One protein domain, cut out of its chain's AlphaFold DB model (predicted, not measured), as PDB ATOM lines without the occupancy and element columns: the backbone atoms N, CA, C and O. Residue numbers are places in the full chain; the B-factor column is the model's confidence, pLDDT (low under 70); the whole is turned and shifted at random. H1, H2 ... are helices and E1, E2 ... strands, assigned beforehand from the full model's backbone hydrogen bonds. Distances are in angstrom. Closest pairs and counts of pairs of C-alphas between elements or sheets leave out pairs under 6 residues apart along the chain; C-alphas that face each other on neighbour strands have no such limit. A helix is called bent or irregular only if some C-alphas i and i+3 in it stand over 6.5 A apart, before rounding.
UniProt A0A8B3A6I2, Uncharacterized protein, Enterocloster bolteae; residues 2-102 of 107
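What this domain is: This is residues 2 to 102 of the 107 residues of an uncharacterized protein of Enterocloster bolteae (UniProt A0A8B3A6I2). Three helices spread out in a loose, open zigzag, with a very small three-stranded sheet, E1 E2 E3, that only H2 grazes: H2 is in the middle, H1 lies beyond it at one end and sticks out with its residues 2 to 13, and the bent H3 is at the other end, touching no other helix. A long loop, residues 44 to 56, joins E1 to E2 and reaches as far as 22 A from the mean of the C-alphas. The printed part has 101 residues, with three named helices and three named strands in the order H1 H2 E1 E2 E3 H3, and its class is mostly helix. The sheet, in the order E1 - E2 - E3, is antiparallel. The whole is loose, with a radius of gyration of the C-alphas of 15.9 A and spans of 52 by 35 by 23 A.

Where its parts are: The strands are E1, residues 41 to 43, E2, residues 57 to 59, and E3, residues 64 to 66; C-alpha 41 is at (-24.939, -10.231, -37.591). H2, residues 23 to 37, is 21.8 A long. H1, residues 2 to 20, is 27.1 A long and begins with C-alpha 2 at (-6.145, 8.689, -19.916). H3, residues 78 to 100, was assigned as one helix by its hydrogen bonds but is bent, with C-alphas 86 and 89 6.6 A apart. Its arms are H3a, residues 78 to 86, 12.2 A, and H3b, residues 89 to 100, 16.2 A, which ends with C-alpha 100 at (-40.238, -24.288, -36.216).

How they stand to each other: E1, E2 and E3 form a meander, each strand the antiparallel neighbour of the one before. E1 and E2 are a hairpin at 162 degrees, with N 42 and O 58 2.8 A apart, within hydrogen-bond range. E2 and E3 are a hairpin at 158 degrees, with N 66 and O 57 2.8 A apart, also within range. H2 is on the sheet but only grazes it, with its residues 30 to 35; its closest C-alphas to E1 are those of Asn 35 and Phe 41, 5.7 A apart. H1 and H2 are close but not clearly touching, the closest C-alphas being those of Leu 18 and Phe 26, 7.0 A apart. They run opposite ways at a shallow tilt of 34 degrees, only just short of steep. H3a and H3b stand at a shallow tilt of 29 degrees. H3b is only just not on the sheet, with 4 pairs of C-alphas within 10 A. H2 is apart from both arms. In H1, H2, H3a and H3b every O i to N i+4 pair is within hydrogen-bond range.

The domain as a whole: The C-alphas farthest apart, those of Ala 2 and Ser 101, are 52.5 A apart. The printed part has no cut. The links E1 to E2 and E3 to H3 are long, with 13 and 11 residues. The mean pLDDT of the printed part is 84.9; residues 45 to 53, 74 to 79 and 102 are under 70.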
ATOM      1  N   ALA A   2      -5.531   8.494 -18.591       79.88
ATOM      2  CA  ALA A   2      -6.145   8.689 -19.916       79.88
ATOM      3  C   ALA A   2      -7.204   7.625 -20.288       79.88
ATOM      4  O   ALA A   2      -8.292   7.983 -20.717       79.88
ATOM      5  N   ASP A   3      -6.935   6.335 -20.046       91.75
ATOM      6  CA  ASP A   3      -7.885   5.238 -20.332       91.75
ATOM      7  C   ASP A   3      -9.237   5.413 -19.616       91.75
ATOM      8  O   ASP A   3     -10.297   5.282 -20.224       91.75
ATOM      9  N   PHE A   4      -9.201   5.802 -18.337       93.69
ATOM     10  CA  PHE A   4     -10.409   6.104 -17.570       93.69
ATOM     11  C   PHE A   4     -11.183   7.282 -18.173       93.69
ATOM     12  O   PHE A   4     -12.395   7.186 -18.360       93.69
ATOM     13  N   ALA A   5     -10.488   8.372 -18.518       95.00
ATOM     14  CA  ALA A   5     -11.113   9.549 -19.113       95.00
ATOM     15  C   ALA A   5     -11.783   9.224 -20.460       95.00
ATOM     16  O   ALA A   5     -12.915   9.647 -20.693       95.00
ATOM     17  N   TYR A   6     -11.137   8.421 -21.312       95.94
ATOM     18  CA  TYR A   6     -11.717   7.987 -22.584       95.94
ATOM     19  C   TYR A   6     -12.933   7.085 -22.390       95.94
ATOM     20  O   TYR A   6     -13.971   7.333 -23.000       95.94
ATOM     21  N   LYS A   7     -12.854   6.081 -21.511       95.56
ATOM     22  CA  LYS A   7     -13.996   5.200 -21.211       95.56
ATOM     23  C   LYS A   7     -15.184   5.980 -20.664       95.56
ATOM     24  O   LYS A   7     -16.310   5.760 -21.105       95.56
ATOM     25  N   PHE A   8     -14.932   6.914 -19.749       96.25
ATOM     26  CA  PHE A   8     -15.968   7.788 -19.217       96.25
ATOM     27  C   PHE A   8     -16.612   8.629 -20.325       96.25
ATOM     28  O   PHE A   8     -17.837   8.639 -20.456       96.25
ATOM     29  N   LEU A   9     -15.798   9.285 -21.159       97.38
ATOM     30  CA  LEU A   9     -16.286  10.126 -22.249       97.38
ATOM     31  C   LEU A   9     -17.107   9.326 -23.269       97.38
ATOM     32  O   LEU A   9     -18.227   9.717 -23.591       97.38
ATOM     33  N   TYR A  10     -16.588   8.194 -23.748       94.44
ATOM     34  CA  TYR A  10     -17.305   7.341 -24.698       94.44
ATOM     35  C   TYR A  10     -18.589   6.768 -24.102       94.44
ATOM     36  O   TYR A  10     -19.613   6.754 -24.784       94.44
ATOM     37  N   GLY A  11     -18.567   6.372 -22.826       94.94
ATOM     38  CA  GLY A  11     -19.762   5.943 -22.106       94.94
ATOM     39  C   GLY A  11     -20.840   7.026 -22.098       94.94
ATOM     40  O   GLY A  11     -21.991   6.747 -22.425       94.94
ATOM     41  N   LYS A  12     -20.465   8.284 -21.825       97.69
ATOM     42  CA  LYS A  12     -21.407   9.413 -21.830       97.69
ATOM     43  C   LYS A  12     -21.922   9.781 -23.214       97.69
ATOM     44  O   LYS A  12     -23.103  10.097 -23.347       97.69
ATOM     45  N   ILE A  13     -21.088   9.695 -24.247       95.81
ATOM     46  CA  ILE A  13     -21.530   9.890 -25.635       95.81
ATOM     47  C   ILE A  13     -22.535   8.803 -26.031       95.81
ATOM     48  O   ILE A  13     -23.579   9.108 -26.604       95.81
ATOM     49  N   PHE A  14     -22.246   7.541 -25.707       93.12
ATOM     50  CA  PHE A  14     -23.143   6.426 -26.003       93.12
ATOM     51  C   PHE A  14     -24.482   6.559 -25.268       93.12
ATOM     52  O   PHE A  14     -25.528   6.476 -25.905       93.12
ATOM     53  N   GLU A  15     -24.450   6.839 -23.963       94.44
ATOM     54  CA  GLU A  15     -25.645   7.080 -23.145       94.44
ATOM     55  C   GLU A  15     -26.496   8.220 -23.723       94.44
ATOM     56  O   GLU A  15     -27.704   8.064 -23.895       94.44
ATOM     57  N   ASN A  16     -25.875   9.344 -24.098       95.12
ATOM     58  CA  ASN A  16     -26.594  10.474 -24.683       95.12
ATOM     59  C   ASN A  16     -27.247  10.113 -26.024       95.12
ATOM     60  O   ASN A  16     -28.410  10.446 -26.248       95.12
ATOM     61  N   ASN A  17     -26.521   9.403 -26.890       92.81
ATOM     62  CA  ASN A  17     -27.052   8.943 -28.170       92.81
ATOM     63  C   ASN A  17     -28.238   7.994 -27.973       92.81
ATOM     64  O   ASN A  17     -29.253   8.152 -28.644       92.81
ATOM     65  N   LEU A  18     -28.132   7.053 -27.028       89.88
ATOM     66  CA  LEU A  18     -29.195   6.104 -26.713       89.88
ATOM     67  C   LEU A  18     -30.454   6.826 -26.216       89.88
ATOM     68  O   LEU A  18     -31.528   6.628 -26.778       89.88
ATOM     69  N   LEU A  19     -30.313   7.713 -25.226       88.94
ATOM     70  CA  LEU A  19     -31.435   8.444 -24.619       88.94
ATOM     71  C   LEU A  19     -32.152   9.387 -25.594       88.94
ATOM     72  O   LEU A  19     -33.333   9.674 -25.416       88.94
ATOM     73  N   ARG A  20     -31.441   9.893 -26.605       89.12
ATOM     74  CA  ARG A  20     -32.002  10.805 -27.613       89.12
ATOM     75  C   ARG A  20     -32.544  10.091 -28.845       89.12
ATOM     76  O   ARG A  20     -33.208  10.730 -29.658       89.12
ATOM     77  N   SER A  21     -32.224   8.813 -29.017       90.25
ATOM     78  CA  SER A  21     -32.632   8.043 -30.185       90.25
ATOM     79  C   SER A  21     -34.063   7.526 -30.043       90.25
ATOM     80  O   SER A  21     -34.453   6.996 -29.005       90.25
ATOM     81  N   THR A  22     -34.851   7.683 -31.102       89.00
ATOM     82  CA  THR A  22     -36.243   7.230 -31.192       89.00
ATOM     83  C   THR A  22     -36.511   6.699 -32.599       89.00
ATOM     84  O   THR A  22     -35.777   7.023 -33.538       89.00
ATOM     85  N   GLY A  23     -37.545   5.870 -32.757       85.12
ATOM     86  CA  GLY A  23     -37.947   5.314 -34.051       85.12
ATOM     87  C   GLY A  23     -36.778   4.676 -34.813       85.12
ATOM     88  O   GLY A  23     -36.009   3.903 -34.241       85.12
ATOM     89  N   ASP A  24     -36.623   5.045 -36.087       86.19
ATOM     90  CA  ASP A  24     -35.543   4.548 -36.954       86.19
ATOM     91  C   ASP A  24     -34.149   4.864 -36.388       86.19
ATOM     92  O   ASP A  24     -33.277   4.003 -36.381       86.19
ATOM     93  N   ALA A  25     -33.938   6.046 -35.794       90.12
ATOM     94  CA  ALA A  25     -32.632   6.409 -35.240       90.12
ATOM     95  C   ALA A  25     -32.190   5.465 -34.106       90.12
ATOM     96  O   ALA A  25     -30.998   5.175 -33.973       90.12
ATOM     97  N   PHE A  26     -33.138   4.963 -33.307       90.06
ATOM     98  CA  PHE A  26     -32.859   3.941 -32.295       90.06
ATOM     99  C   PHE A  26     -32.483   2.605 -32.946       90.06
ATOM    100  O   PHE A  26     -31.476   2.003 -32.567       90.06
ATOM    101  N   GLN A  27     -33.235   2.166 -33.959       88.50
ATOM    102  CA  GLN A  27     -32.939   0.925 -34.686       88.50
ATOM    103  C   GLN A  27     -31.552   0.977 -35.342       88.50
ATOM    104  O   GLN A  27     -30.745   0.070 -35.141       88.50
ATOM    105  N   GLN A  28     -31.209   2.077 -36.019       90.94
ATOM    106  CA  GLN A  28     -29.882   2.267 -36.616       90.94
ATOM    107  C   GLN A  28     -28.755   2.237 -35.571       90.94
ATOM    108  O   GLN A  28     -27.677   1.695 -35.830       90.94
ATOM    109  N   LEU A  29     -28.986   2.791 -34.372       93.19
ATOM    110  CA  LEU A  29     -28.018   2.739 -33.274       93.19
ATOM    111  C   LEU A  29     -27.771   1.297 -32.817       93.19
ATOM    112  O   LEU A  29     -26.608   0.905 -32.667       93.19
ATOM    113  N   VAL A  30     -28.835   0.509 -32.637       92.12
ATOM    114  CA  VAL A  30     -28.745  -0.915 -32.271       92.12
ATOM    115  C   VAL A  30     -28.050  -1.714 -33.372       92.12
ATOM    116  O   VAL A  30     -27.115  -2.458 -33.079       92.12
ATOM    117  N   TYR A  31     -28.410  -1.515 -34.642       92.50
ATOM    118  CA  TYR A  31     -27.760  -2.198 -35.763       92.50
ATOM    119  C   TYR A  31     -26.277  -1.884 -35.851       92.50
ATOM    120  O   TYR A  31     -25.474  -2.791 -36.053       92.50
ATOM    121  N   ARG A  32     -25.878  -0.622 -35.670       93.38
ATOM    122  CA  ARG A  32     -24.458  -0.258 -35.662       93.38
ATOM    123  C   ARG A  32     -23.711  -0.960 -34.529       93.38
ATOM    124  O   ARG A  32     -22.603  -1.441 -34.753       93.38
ATOM    125  N   LEU A  33     -24.308  -1.036 -33.338       93.31
ATOM    126  CA  LEU A  33     -23.725  -1.749 -32.201       93.31
ATOM    127  C   LEU A  33     -23.553  -3.241 -32.514       93.31
ATOM    128  O   LEU A  33     -22.449  -3.763 -32.379       93.31
ATOM    129  N   LEU A  34     -24.611  -3.909 -32.978       94.06
ATOM    130  CA  LEU A  34     -24.585  -5.343 -33.264       94.06
ATOM    131  C   LEU A  34     -23.624  -5.689 -34.407       94.06
ATOM    132  O   LEU A  34     -22.815  -6.592 -34.239       94.06
ATOM    133  N   ASN A  35     -23.615  -4.920 -35.500       94.00
ATOM    134  CA  ASN A  35     -22.644  -5.094 -36.591       94.00
ATOM    135  C   ASN A  35     -21.191  -4.907 -36.127       94.00
ATOM    136  O   ASN A  35     -20.286  -5.547 -36.651       94.00
ATOM    137  N   THR A  36     -20.954  -4.025 -35.150       93.75
ATOM    138  CA  THR A  36     -19.605  -3.803 -34.605       93.75
ATOM    139  C   THR A  36     -19.160  -4.967 -33.717       93.75
ATOM    140  O   THR A  36     -17.987  -5.328 -33.722       93.75
ATOM    141  N   LEU A  37     -20.080  -5.546 -32.940       93.88
ATOM    142  CA  LEU A  37     -19.780  -6.635 -32.006       93.88
ATOM    143  C   LEU A  37     -19.749  -8.012 -32.679       93.88
ATOM    144  O   LEU A  37     -19.007  -8.890 -32.242       93.88
ATOM    145  N   TYR A  38     -20.550  -8.203 -33.726       95.19
ATOM    146  CA  TYR A  38     -20.808  -9.506 -34.327       95.19
ATOM    147  C   TYR A  38     -20.647  -9.437 -35.854       95.19
ATOM    148  O   TYR A  38     -21.562  -8.999 -36.548       95.19
ATOM    149  N   PRO A  39     -19.524  -9.937 -36.406       92.81
ATOM    150  CA  PRO A  39     -19.287  -9.945 -37.855       92.81
ATOM    151  C   PRO A  39     -20.332 -10.720 -38.672       92.81
ATOM    152  O   PRO A  39     -20.512 -10.448 -39.852       92.81
ATOM    153  N   ASN A  40     -21.014 -11.681 -38.039       93.81
ATOM    154  CA  ASN A  40     -22.052 -12.516 -38.655       93.81
ATOM    155  C   ASN A  40     -23.473 -12.042 -38.307       93.81
ATOM    156  O   ASN A  40     -24.421 -12.821 -38.420       93.81
ATOM    157  N   PHE A  41     -23.623 -10.816 -37.797       94.00
ATOM    158  CA  PHE A  41     -24.939 -10.231 -37.591       94.00
ATOM    159  C   PHE A  41     -25.557  -9.839 -38.933       94.00
ATOM    160  O   PHE A  41     -24.927  -9.185 -39.761       94.00
ATOM    161  N   GLU A  42     -26.820 -10.203 -39.112       90.94
ATOM    162  CA  GLU A  42     -27.633  -9.820 -40.255       90.94
ATOM    163  C   GLU A  42     -28.896  -9.122 -39.784       90.94
ATOM    164  O   GLU A  42     -29.668  -9.660 -38.989       90.94
ATOM    165  N   LYS A  43     -29.113  -7.915 -40.311       89.50
ATOM    166  CA  LYS A  43     -30.387  -7.212 -40.179       89.50
ATOM    167  C   LYS A  43     -31.424  -7.822 -41.123       89.50
ATOM    168  O   LYS A  43     -31.086  -8.224 -42.238       89.50
ATOM    169  N   ILE A  44     -32.684  -7.834 -40.705       83.31
ATOM    170  CA  ILE A  44     -33.806  -8.142 -41.595       83.31
ATOM    171  C   ILE A  44     -34.316  -6.822 -42.177       83.31
ATOM    172  O   ILE A  44     -34.779  -5.947 -41.452       83.31
ATOM    173  N   ASP A  45     -34.218  -6.657 -43.498       66.88
ATOM    174  CA  ASP A  45     -34.812  -5.505 -44.176       66.88
ATOM    175  C   ASP A  45     -36.281  -5.797 -44.529       66.88
ATOM    176  O   ASP A  45     -36.612  -6.813 -45.141       66.88
ATOM    177  N   VAL A  46     -37.173  -4.865 -44.182       58.84
ATOM    178  CA  VAL A  46     -38.637  -4.974 -44.368       58.84
ATOM    179  C   VAL A  46     -39.051  -4.962 -45.855       58.84
ATOM    180  O   VAL A  46     -40.194  -5.272 -46.194       58.84
ATOM    181  N   GLN A  47     -38.144  -4.611 -46.775       43.34
ATOM    182  CA  GLN A  47     -38.444  -4.526 -48.206       43.34
ATOM    183  C   GLN A  47     -38.429  -5.905 -48.882       43.34
ATOM    184  O   GLN A  47     -37.414  -6.367 -49.395       43.34
ATOM    185  N   GLY A  48     -39.600  -6.547 -48.921       48.44
ATOM    186  CA  GLY A  48     -39.865  -7.767 -49.685       48.44
ATOM    187  C   GLY A  48     -41.231  -8.376 -49.354       48.44
ATOM    188  O   GLY A  48     -41.834  -8.054 -48.333       48.44
ATOM    189  N   SER A  49     -41.722  -9.301 -50.187       44.88
ATOM    190  CA  SER A  49     -42.995 -10.024 -49.976       44.88
ATOM    191  C   SER A  49     -43.027 -10.895 -48.707       44.88
ATOM    192  O   SER A  49     -44.075 -11.434 -48.357       44.88
ATOM    193  N   LEU A  50     -41.888 -11.037 -48.017       48.00
ATOM    194  CA  LEU A  50     -41.710 -11.862 -46.823       48.00
ATOM    195  C   LEU A  50     -41.995 -11.130 -45.498       48.00
ATOM    196  O   LEU A  50     -42.225 -11.821 -44.501       48.00
ATOM    197  N   GLY A  51     -42.011  -9.788 -45.489       57.38
ATOM    198  CA  GLY A  51     -42.208  -8.955 -44.293       57.38
ATOM    199  C   GLY A  51     -41.124  -9.103 -43.210       57.38
ATOM    200  O   GLY A  51     -40.239  -9.945 -43.298       57.38
ATOM    201  N   ASP A  52     -41.238  -8.295 -42.152       61.31
ATOM    202  CA  ASP A  52     -40.307  -8.210 -41.007       61.31
ATOM    203  C   ASP A  52     -40.323  -9.458 -40.089       61.31
ATOM    204  O   ASP A  52     -39.493  -9.612 -39.207       61.31
ATOM    205  N   ARG A  53     -41.284 -10.384 -40.265       68.25
ATOM    206  CA  ARG A  53     -41.396 -11.681 -39.538       68.25
ATOM    207  C   ARG A  53     -41.187 -11.632 -38.018       68.25
ATOM    208  O   ARG A  53     -40.967 -12.670 -37.397       68.25
ATOM    209  N   LYS A  54     -41.336 -10.442 -37.434       82.12
ATOM    210  CA  LYS A  54     -41.123 -10.140 -36.018       82.12
ATOM    211  C   LYS A  54     -39.674 -10.324 -35.555       82.12
ATOM    212  O   LYS A  54     -39.452 -10.742 -34.424       82.12
ATOM    213  N   ASN A  55     -38.697 -10.035 -36.414       86.25
ATOM    214  CA  ASN A  55     -37.280 -10.116 -36.072       86.25
ATOM    215  C   ASN A  55     -36.484  -8.981 -36.719       86.25
ATOM    216  O   ASN A  55     -36.429  -8.915 -37.938       86.25
ATOM    217  N   ASP A  56     -35.783  -8.176 -35.921       87.75
ATOM    218  CA  ASP A  56     -34.965  -7.065 -36.427       87.75
ATOM    219  C   ASP A  56     -33.588  -7.544 -36.937       87.75
ATOM    220  O   ASP A  56     -32.969  -6.921 -37.805       87.75
ATOM    221  N   GLY A  57     -33.084  -8.673 -36.427       90.31
ATOM    222  CA  GLY A  57     -31.835  -9.267 -36.904       90.31
ATOM    223  C   GLY A  57     -31.446 -10.559 -36.194       90.31
ATOM    224  O   GLY A  57     -32.097 -10.987 -35.247       90.31
ATOM    225  N   TYR A  58     -30.395 -11.222 -36.657       91.38
ATOM    226  CA  TYR A  58     -29.919 -12.489 -36.092       91.38
ATOM    227  C   TYR A  58     -28.411 -12.647 -36.278       91.38
ATOM    228  O   TYR A  58     -27.800 -11.935 -37.072       91.38
ATOM    229  N   ILE A  59     -27.803 -13.579 -35.544       92.25
ATOM    230  CA  ILE A  59     -26.418 -14.001 -35.783       92.25
ATOM    231  C   ILE A  59     -26.441 -15.326 -36.538       92.25
ATOM    232  O   ILE A  59     -26.869 -16.348 -35.989       92.25
ATOM    233  N   ARG A  60     -25.956 -15.307 -37.783       89.31
ATOM    234  CA  ARG A  60     -25.943 -16.485 -38.659       89.31
ATOM    235  C   ARG A  60     -25.187 -17.649 -38.020       89.31
ATOM    236  O   ARG A  60     -24.062 -17.485 -37.536       89.31
ATOM    237  N   GLY A  61     -25.797 -18.826 -38.053       87.44
ATOM    238  CA  GLY A  61     -25.269 -20.095 -37.567       87.44
ATOM    239  C   GLY A  61     -25.293 -20.257 -36.048       87.44
ATOM    240  O   GLY A  61     -24.749 -21.240 -35.549       87.44
ATOM    241  N   GLN A  62     -25.876 -19.312 -35.300       89.94
ATOM    242  CA  GLN A  62     -25.881 -19.348 -33.829       89.94
ATOM    243  C   GLN A  62     -27.275 -19.522 -33.220       89.94
ATOM    244  O   GLN A  62     -27.384 -19.762 -32.020       89.94
ATOM    245  N   GLY A  63     -28.344 -19.389 -34.014       88.19
ATOM    246  CA  GLY A  63     -29.716 -19.431 -33.498       88.19
ATOM    247  C   GLY A  63     -30.038 -18.287 -32.524       88.19
ATOM    248  O   GLY A  63     -30.921 -18.430 -31.680       88.19
ATOM    249  N   ILE A  64     -29.312 -17.167 -32.617       90.88
ATOM    250  CA  ILE A  64     -29.511 -15.969 -31.790       90.88
ATOM    251  C   ILE A  64     -30.258 -14.927 -32.617       90.88
ATOM    252  O   ILE A  64     -29.792 -14.536 -33.683       90.88
ATOM    253  N   PHE A  65     -31.388 -14.454 -32.093       91.31
ATOM    254  CA  PHE A  65     -32.291 -13.509 -32.747       91.31
ATOM    255  C   PHE A  65     -32.487 -12.265 -31.879       91.31
ATOM    256  O   PHE A  65     -32.514 -12.359 -30.649       91.31
ATOM    257  N   TYR A  66     -32.645 -11.107 -32.514       91.88
ATOM    258  CA  TYR A  66     -32.779  -9.809 -31.863       91.88
ATOM    259  C   TYR A  66     -34.088  -9.134 -32.265       91.88
ATOM    260  O   TYR A  66     -34.390  -8.976 -33.444       91.88
ATOM    261  N   GLN A  67     -34.828  -8.684 -31.253       91.06
ATOM    262  CA  GLN A  67     -36.032  -7.866 -31.386       91.06
ATOM    263  C   GLN A  67     -35.826  -6.585 -30.568       91.06
ATOM    264  O   GLN A  67     -35.630  -6.646 -29.350       91.06
ATOM    265  N   ALA A  68     -35.796  -5.433 -31.230       88.94
ATOM    266  CA  ALA A  68     -35.426  -4.146 -30.659       88.94
ATOM    267  C   ALA A  68     -36.664  -3.264 -30.430       88.94
ATOM    268  O   ALA A  68     -37.296  -2.767 -31.358       88.94
ATOM    269  N   TYR A  69     -36.981  -2.997 -29.162       86.69
ATOM    270  CA  TYR A  69     -38.147  -2.201 -28.770       86.69
ATOM    271  C   TYR A  69     -37.734  -0.789 -28.353       86.69
ATOM    272  O   TYR A  69     -37.509  -0.512 -27.175       86.69
ATOM    273  N   GLY A  70     -37.622   0.106 -29.335       84.81
ATOM    274  CA  GLY A  70     -37.318   1.520 -29.110       84.81
ATOM    275  C   GLY A  70     -38.563   2.395 -28.904       84.81
ATOM    276  O   GLY A  70     -39.637   2.075 -29.423       84.81
ATOM    277  N   PRO A  71     -38.441   3.533 -28.196       81.38
ATOM    278  CA  PRO A  71     -39.501   4.535 -28.140       81.38
ATOM    279  C   PRO A  71     -39.729   5.146 -29.530       81.38
ATOM    280  O   PRO A  71     -38.780   5.410 -30.267       81.38
ATOM    281  N   LYS A  72     -40.991   5.375 -29.912       78.38
ATOM    282  CA  LYS A  72     -41.330   5.947 -31.231       78.38
ATOM    283  C   LYS A  72     -41.126   7.457 -31.304       78.38
ATOM    284  O   LYS A  72     -40.832   7.983 -32.371       78.38
ATOM    285  N   ASP A  73     -41.271   8.134 -30.179       76.38
ATOM    286  CA  ASP A  73     -41.085   9.568 -30.031       76.38
ATOM    287  C   ASP A  73     -40.301   9.854 -28.743       76.38
ATOM    288  O   ASP A  73     -39.995   8.950 -27.963       76.38
ATOM    289  N   SER A  74     -39.915  11.114 -28.543       68.38
ATOM    290  CA  SER A  74     -39.141  11.530 -27.369       68.38
ATOM    291  C   SER A  74     -39.958  11.522 -26.075       68.38
ATOM    292  O   SER A  74     -39.385  11.646 -24.992       68.38
ATOM    293  N   ALA A  75     -41.286  11.401 -26.161       64.38
ATOM    294  CA  ALA A  75     -42.151  11.267 -25.004       64.38
ATOM    295  C   ALA A  75     -42.197   9.789 -24.599       64.38
ATOM    296  O   ALA A  75     -43.161   9.068 -24.860       64.38
ATOM    297  N   ILE A  76     -41.149   9.340 -23.901       63.41
ATOM    298  CA  ILE A  76     -41.174   8.049 -23.209       63.41
ATOM    299  C   ILE A  76     -42.260   8.126 -22.135       63.41
ATOM    300  O   ILE A  76     -42.049   8.590 -21.018       63.41
ATOM    301  N   ASN A  77     -43.460   7.707 -22.506       62.84
ATOM    302  CA  ASN A  77     -44.599   7.599 -21.620       62.84
ATOM    303  C   ASN A  77     -44.802   6.129 -21.232       62.84
ATOM    304  O   ASN A  77     -44.375   5.201 -21.926       62.84
ATOM    305  N   THR A  78     -45.503   5.912 -20.121       61.81
ATOM    306  CA  THR A  78     -45.891   4.580 -19.630       61.81
ATOM    307  C   THR A  78     -46.594   3.746 -20.715       61.81
ATOM    308  O   THR A  78     -46.509   2.516 -20.731       61.81
ATOM    309  N   THR A  79     -47.250   4.405 -21.674       59.56
ATOM    310  CA  THR A  79     -47.901   3.776 -22.829       59.56
ATOM    311  C   THR A  79     -46.890   3.110 -23.770       59.56
ATOM    312  O   THR A  79     -47.088   1.956 -24.136       59.56
ATOM    313  N   SER A  80     -45.766   3.752 -24.100       72.69
ATOM    314  CA  SER A  80     -44.723   3.170 -24.964       72.69
ATOM    315  C   SER A  80     -44.070   1.935 -24.335       72.69
ATOM    316  O   SER A  80     -43.905   0.913 -24.999       72.69
ATOM    317  N   GLN A  81     -43.775   1.988 -23.033       79.88
ATOM    318  CA  GLN A  81     -43.194   0.854 -22.310       79.88
ATOM    319  C   GLN A  81     -44.183  -0.314 -22.174       79.88
ATOM    320  O   GLN A  81     -43.823  -1.463 -22.413       79.88
ATOM    321  N   SER A  82     -45.442  -0.040 -21.821       82.94
ATOM    322  CA  SER A  82     -46.463  -1.091 -21.698       82.94
ATOM    323  C   SER A  82     -46.803  -1.745 -23.040       82.94
ATOM    324  O   SER A  82     -47.052  -2.949 -23.077       82.94
ATOM    325  N   ILE A  83     -46.754  -0.993 -24.146       83.75
ATOM    326  CA  ILE A  83     -46.865  -1.551 -25.501       83.75
ATOM    327  C   ILE A  83     -45.698  -2.502 -25.786       83.75
ATOM    328  O   ILE A  83     -45.941  -3.606 -26.264       83.75
ATOM    329  N   ALA A  84     -44.457  -2.107 -25.479       85.88
ATOM    330  CA  ALA A  84     -43.291  -2.969 -25.678       85.88
ATOM    331  C   ALA A  84     -43.410  -4.274 -24.871       85.88
ATOM    332  O   ALA A  84     -43.304  -5.354 -25.443       85.88
ATOM    333  N   ILE A  85     -43.748  -4.181 -23.578       88.81
ATOM    334  CA  ILE A  85     -43.924  -5.347 -22.693       88.81
ATOM    335  C   ILE A  85     -44.985  -6.316 -23.230       88.81
ATOM    336  O   ILE A  85     -44.802  -7.527 -23.153       88.81
ATOM    337  N   LYS A  86     -46.089  -5.799 -23.784       90.06
ATOM    338  CA  LYS A  86     -47.145  -6.634 -24.378       90.06
ATOM    339  C   LYS A  86     -46.717  -7.274 -25.698       90.06
ATOM    340  O   LYS A  86     -47.038  -8.432 -25.931       90.06
ATOM    341  N   LYS A  87     -45.984  -6.540 -26.538       88.31
ATOM    342  CA  LYS A  87     -45.545  -7.015 -27.859       88.31
ATOM    343  C   LYS A  87     -44.442  -8.063 -27.800       88.31
ATOM    344  O   LYS A  87     -44.464  -8.989 -28.600       88.31
ATOM    345  N   MET A  88     -43.512  -7.938 -26.855       90.81
ATOM    346  CA  MET A  88     -42.379  -8.856 -26.699       90.81
ATOM    347  C   MET A  88     -42.754 -10.349 -26.770       90.81
ATOM    348  O   MET A  88     -42.170 -11.063 -27.583       90.81
ATOM    349  N   PRO A  89     -43.714 -10.863 -25.971       93.56
ATOM    350  CA  PRO A  89     -44.094 -12.271 -26.059       93.56
ATOM    351  C   PRO A  89     -44.776 -12.618 -27.390       93.56
ATOM    352  O   PRO A  89     -44.527 -13.692 -27.932       93.56
ATOM    353  N   GLU A  90     -45.619 -11.733 -27.928       91.81
ATOM    354  CA  GLU A  90     -46.328 -11.961 -29.194       91.81
ATOM    355  C   GLU A  90     -45.348 -12.124 -30.363       91.81
ATOM    356  O   GLU A  90     -45.438 -13.090 -31.126       91.81
ATOM    357  N   ASP A  91     -44.391 -11.205 -30.468       91.44
ATOM    358  CA  ASP A  91     -43.368 -11.207 -31.507       91.44
ATOM    359  C   ASP A  91     -42.427 -12.419 -31.351       91.44
ATOM    360  O   ASP A  91     -42.166 -13.121 -32.330       91.44
ATOM    361  N   PHE A  92     -42.040 -12.771 -30.116       91.62
ATOM    362  CA  PHE A  92     -41.252 -13.974 -29.834       91.62
ATOM    363  C   PHE A  92     -41.939 -15.261 -30.310       91.62
ATOM    364  O   PHE A  92     -41.322 -16.070 -31.008       91.62
ATOM    365  N   TYR A  93     -43.210 -15.478 -29.957       93.12
ATOM    366  CA  TYR A  93     -43.920 -16.693 -30.368       93.12
ATOM    367  C   TYR A  93     -44.165 -16.735 -31.879       93.12
ATOM    368  O   TYR A  93     -44.112 -17.815 -32.475       93.12
ATOM    369  N   ALA A  94     -44.399 -15.581 -32.508       89.88
ATOM    370  CA  ALA A  94     -44.514 -15.488 -33.959       89.88
ATOM    371  C   ALA A  94     -43.197 -15.883 -34.649       89.88
ATOM    372  O   ALA A  94     -43.205 -16.745 -35.532       89.88
ATOM    373  N   LEU A  95     -42.066 -15.334 -34.194       89.75
ATOM    374  CA  LEU A  95     -40.738 -15.698 -34.682       89.75
ATOM    375  C   LEU A  95     -40.460 -17.193 -34.484       89.75
ATOM    376  O   LEU A  95     -40.071 -17.883 -35.428       89.75
ATOM    377  N   LYS A  96     -40.728 -17.724 -33.285       90.19
ATOM    378  CA  LYS A  96     -40.537 -19.149 -32.990       90.19
ATOM    379  C   LYS A  96     -41.336 -20.032 -33.950       90.19
ATOM    380  O   LYS A  96     -40.791 -20.990 -34.491       90.19
ATOM    381  N   LYS A  97     -42.600 -19.692 -34.216       89.38
ATOM    382  CA  LYS A  97     -43.441 -20.426 -35.171       89.38
ATOM    383  C   LYS A  97     -42.832 -20.437 -36.576       89.38
ATOM    384  O   LYS A  97     -42.869 -21.468 -37.243       89.38
ATOM    385  N   HIS A  98     -42.263 -19.314 -37.023       84.94
ATOM    386  CA  HIS A  98     -41.562 -19.254 -38.305       84.94
ATOM    387  C   HIS A  98     -40.343 -20.182 -38.325       84.94
ATOM    388  O   HIS A  98     -40.197 -20.958 -39.272       84.94
ATOM    389  N   ILE A  99     -39.523 -20.168 -37.273       84.62
ATOM    390  CA  ILE A  99     -38.348 -21.043 -37.144       84.62
ATOM    391  C   ILE A  99     -38.761 -22.523 -37.166       84.62
ATOM    392  O   ILE A  99     -38.245 -23.279 -37.993       84.62
ATOM    393  N   ASP A 100     -39.734 -22.910 -36.333       86.00
ATOM    394  CA  ASP A 100     -40.238 -24.288 -36.216       86.00
ATOM    395  C   ASP A 100     -40.815 -24.808 -37.547       86.00
ATOM    396  O   ASP A 100     -40.710 -25.992 -37.856       86.00
ATOM    397  N   SER A 101     -41.402 -23.926 -38.367       82.94
ATOM    398  CA  SER A 101     -41.959 -24.276 -39.685       82.94
ATOM    399  C   SER A 101     -40.915 -24.526 -40.789       82.94
ATOM    400  O   SER A 101     -41.291 -24.718 -41.944       82.94
ATOM    401  N   GLY A 102     -39.617 -24.540 -40.460       68.75
ATOM    402  CA  GLY A 102     -38.534 -24.898 -41.387       68.75
ATOM    403  C   GLY A 102     -37.696 -23.727 -41.907       68.75
ATOM    404  O   GLY A 102     -36.723 -23.953 -42.631       68.75
TER     405      GLY A 102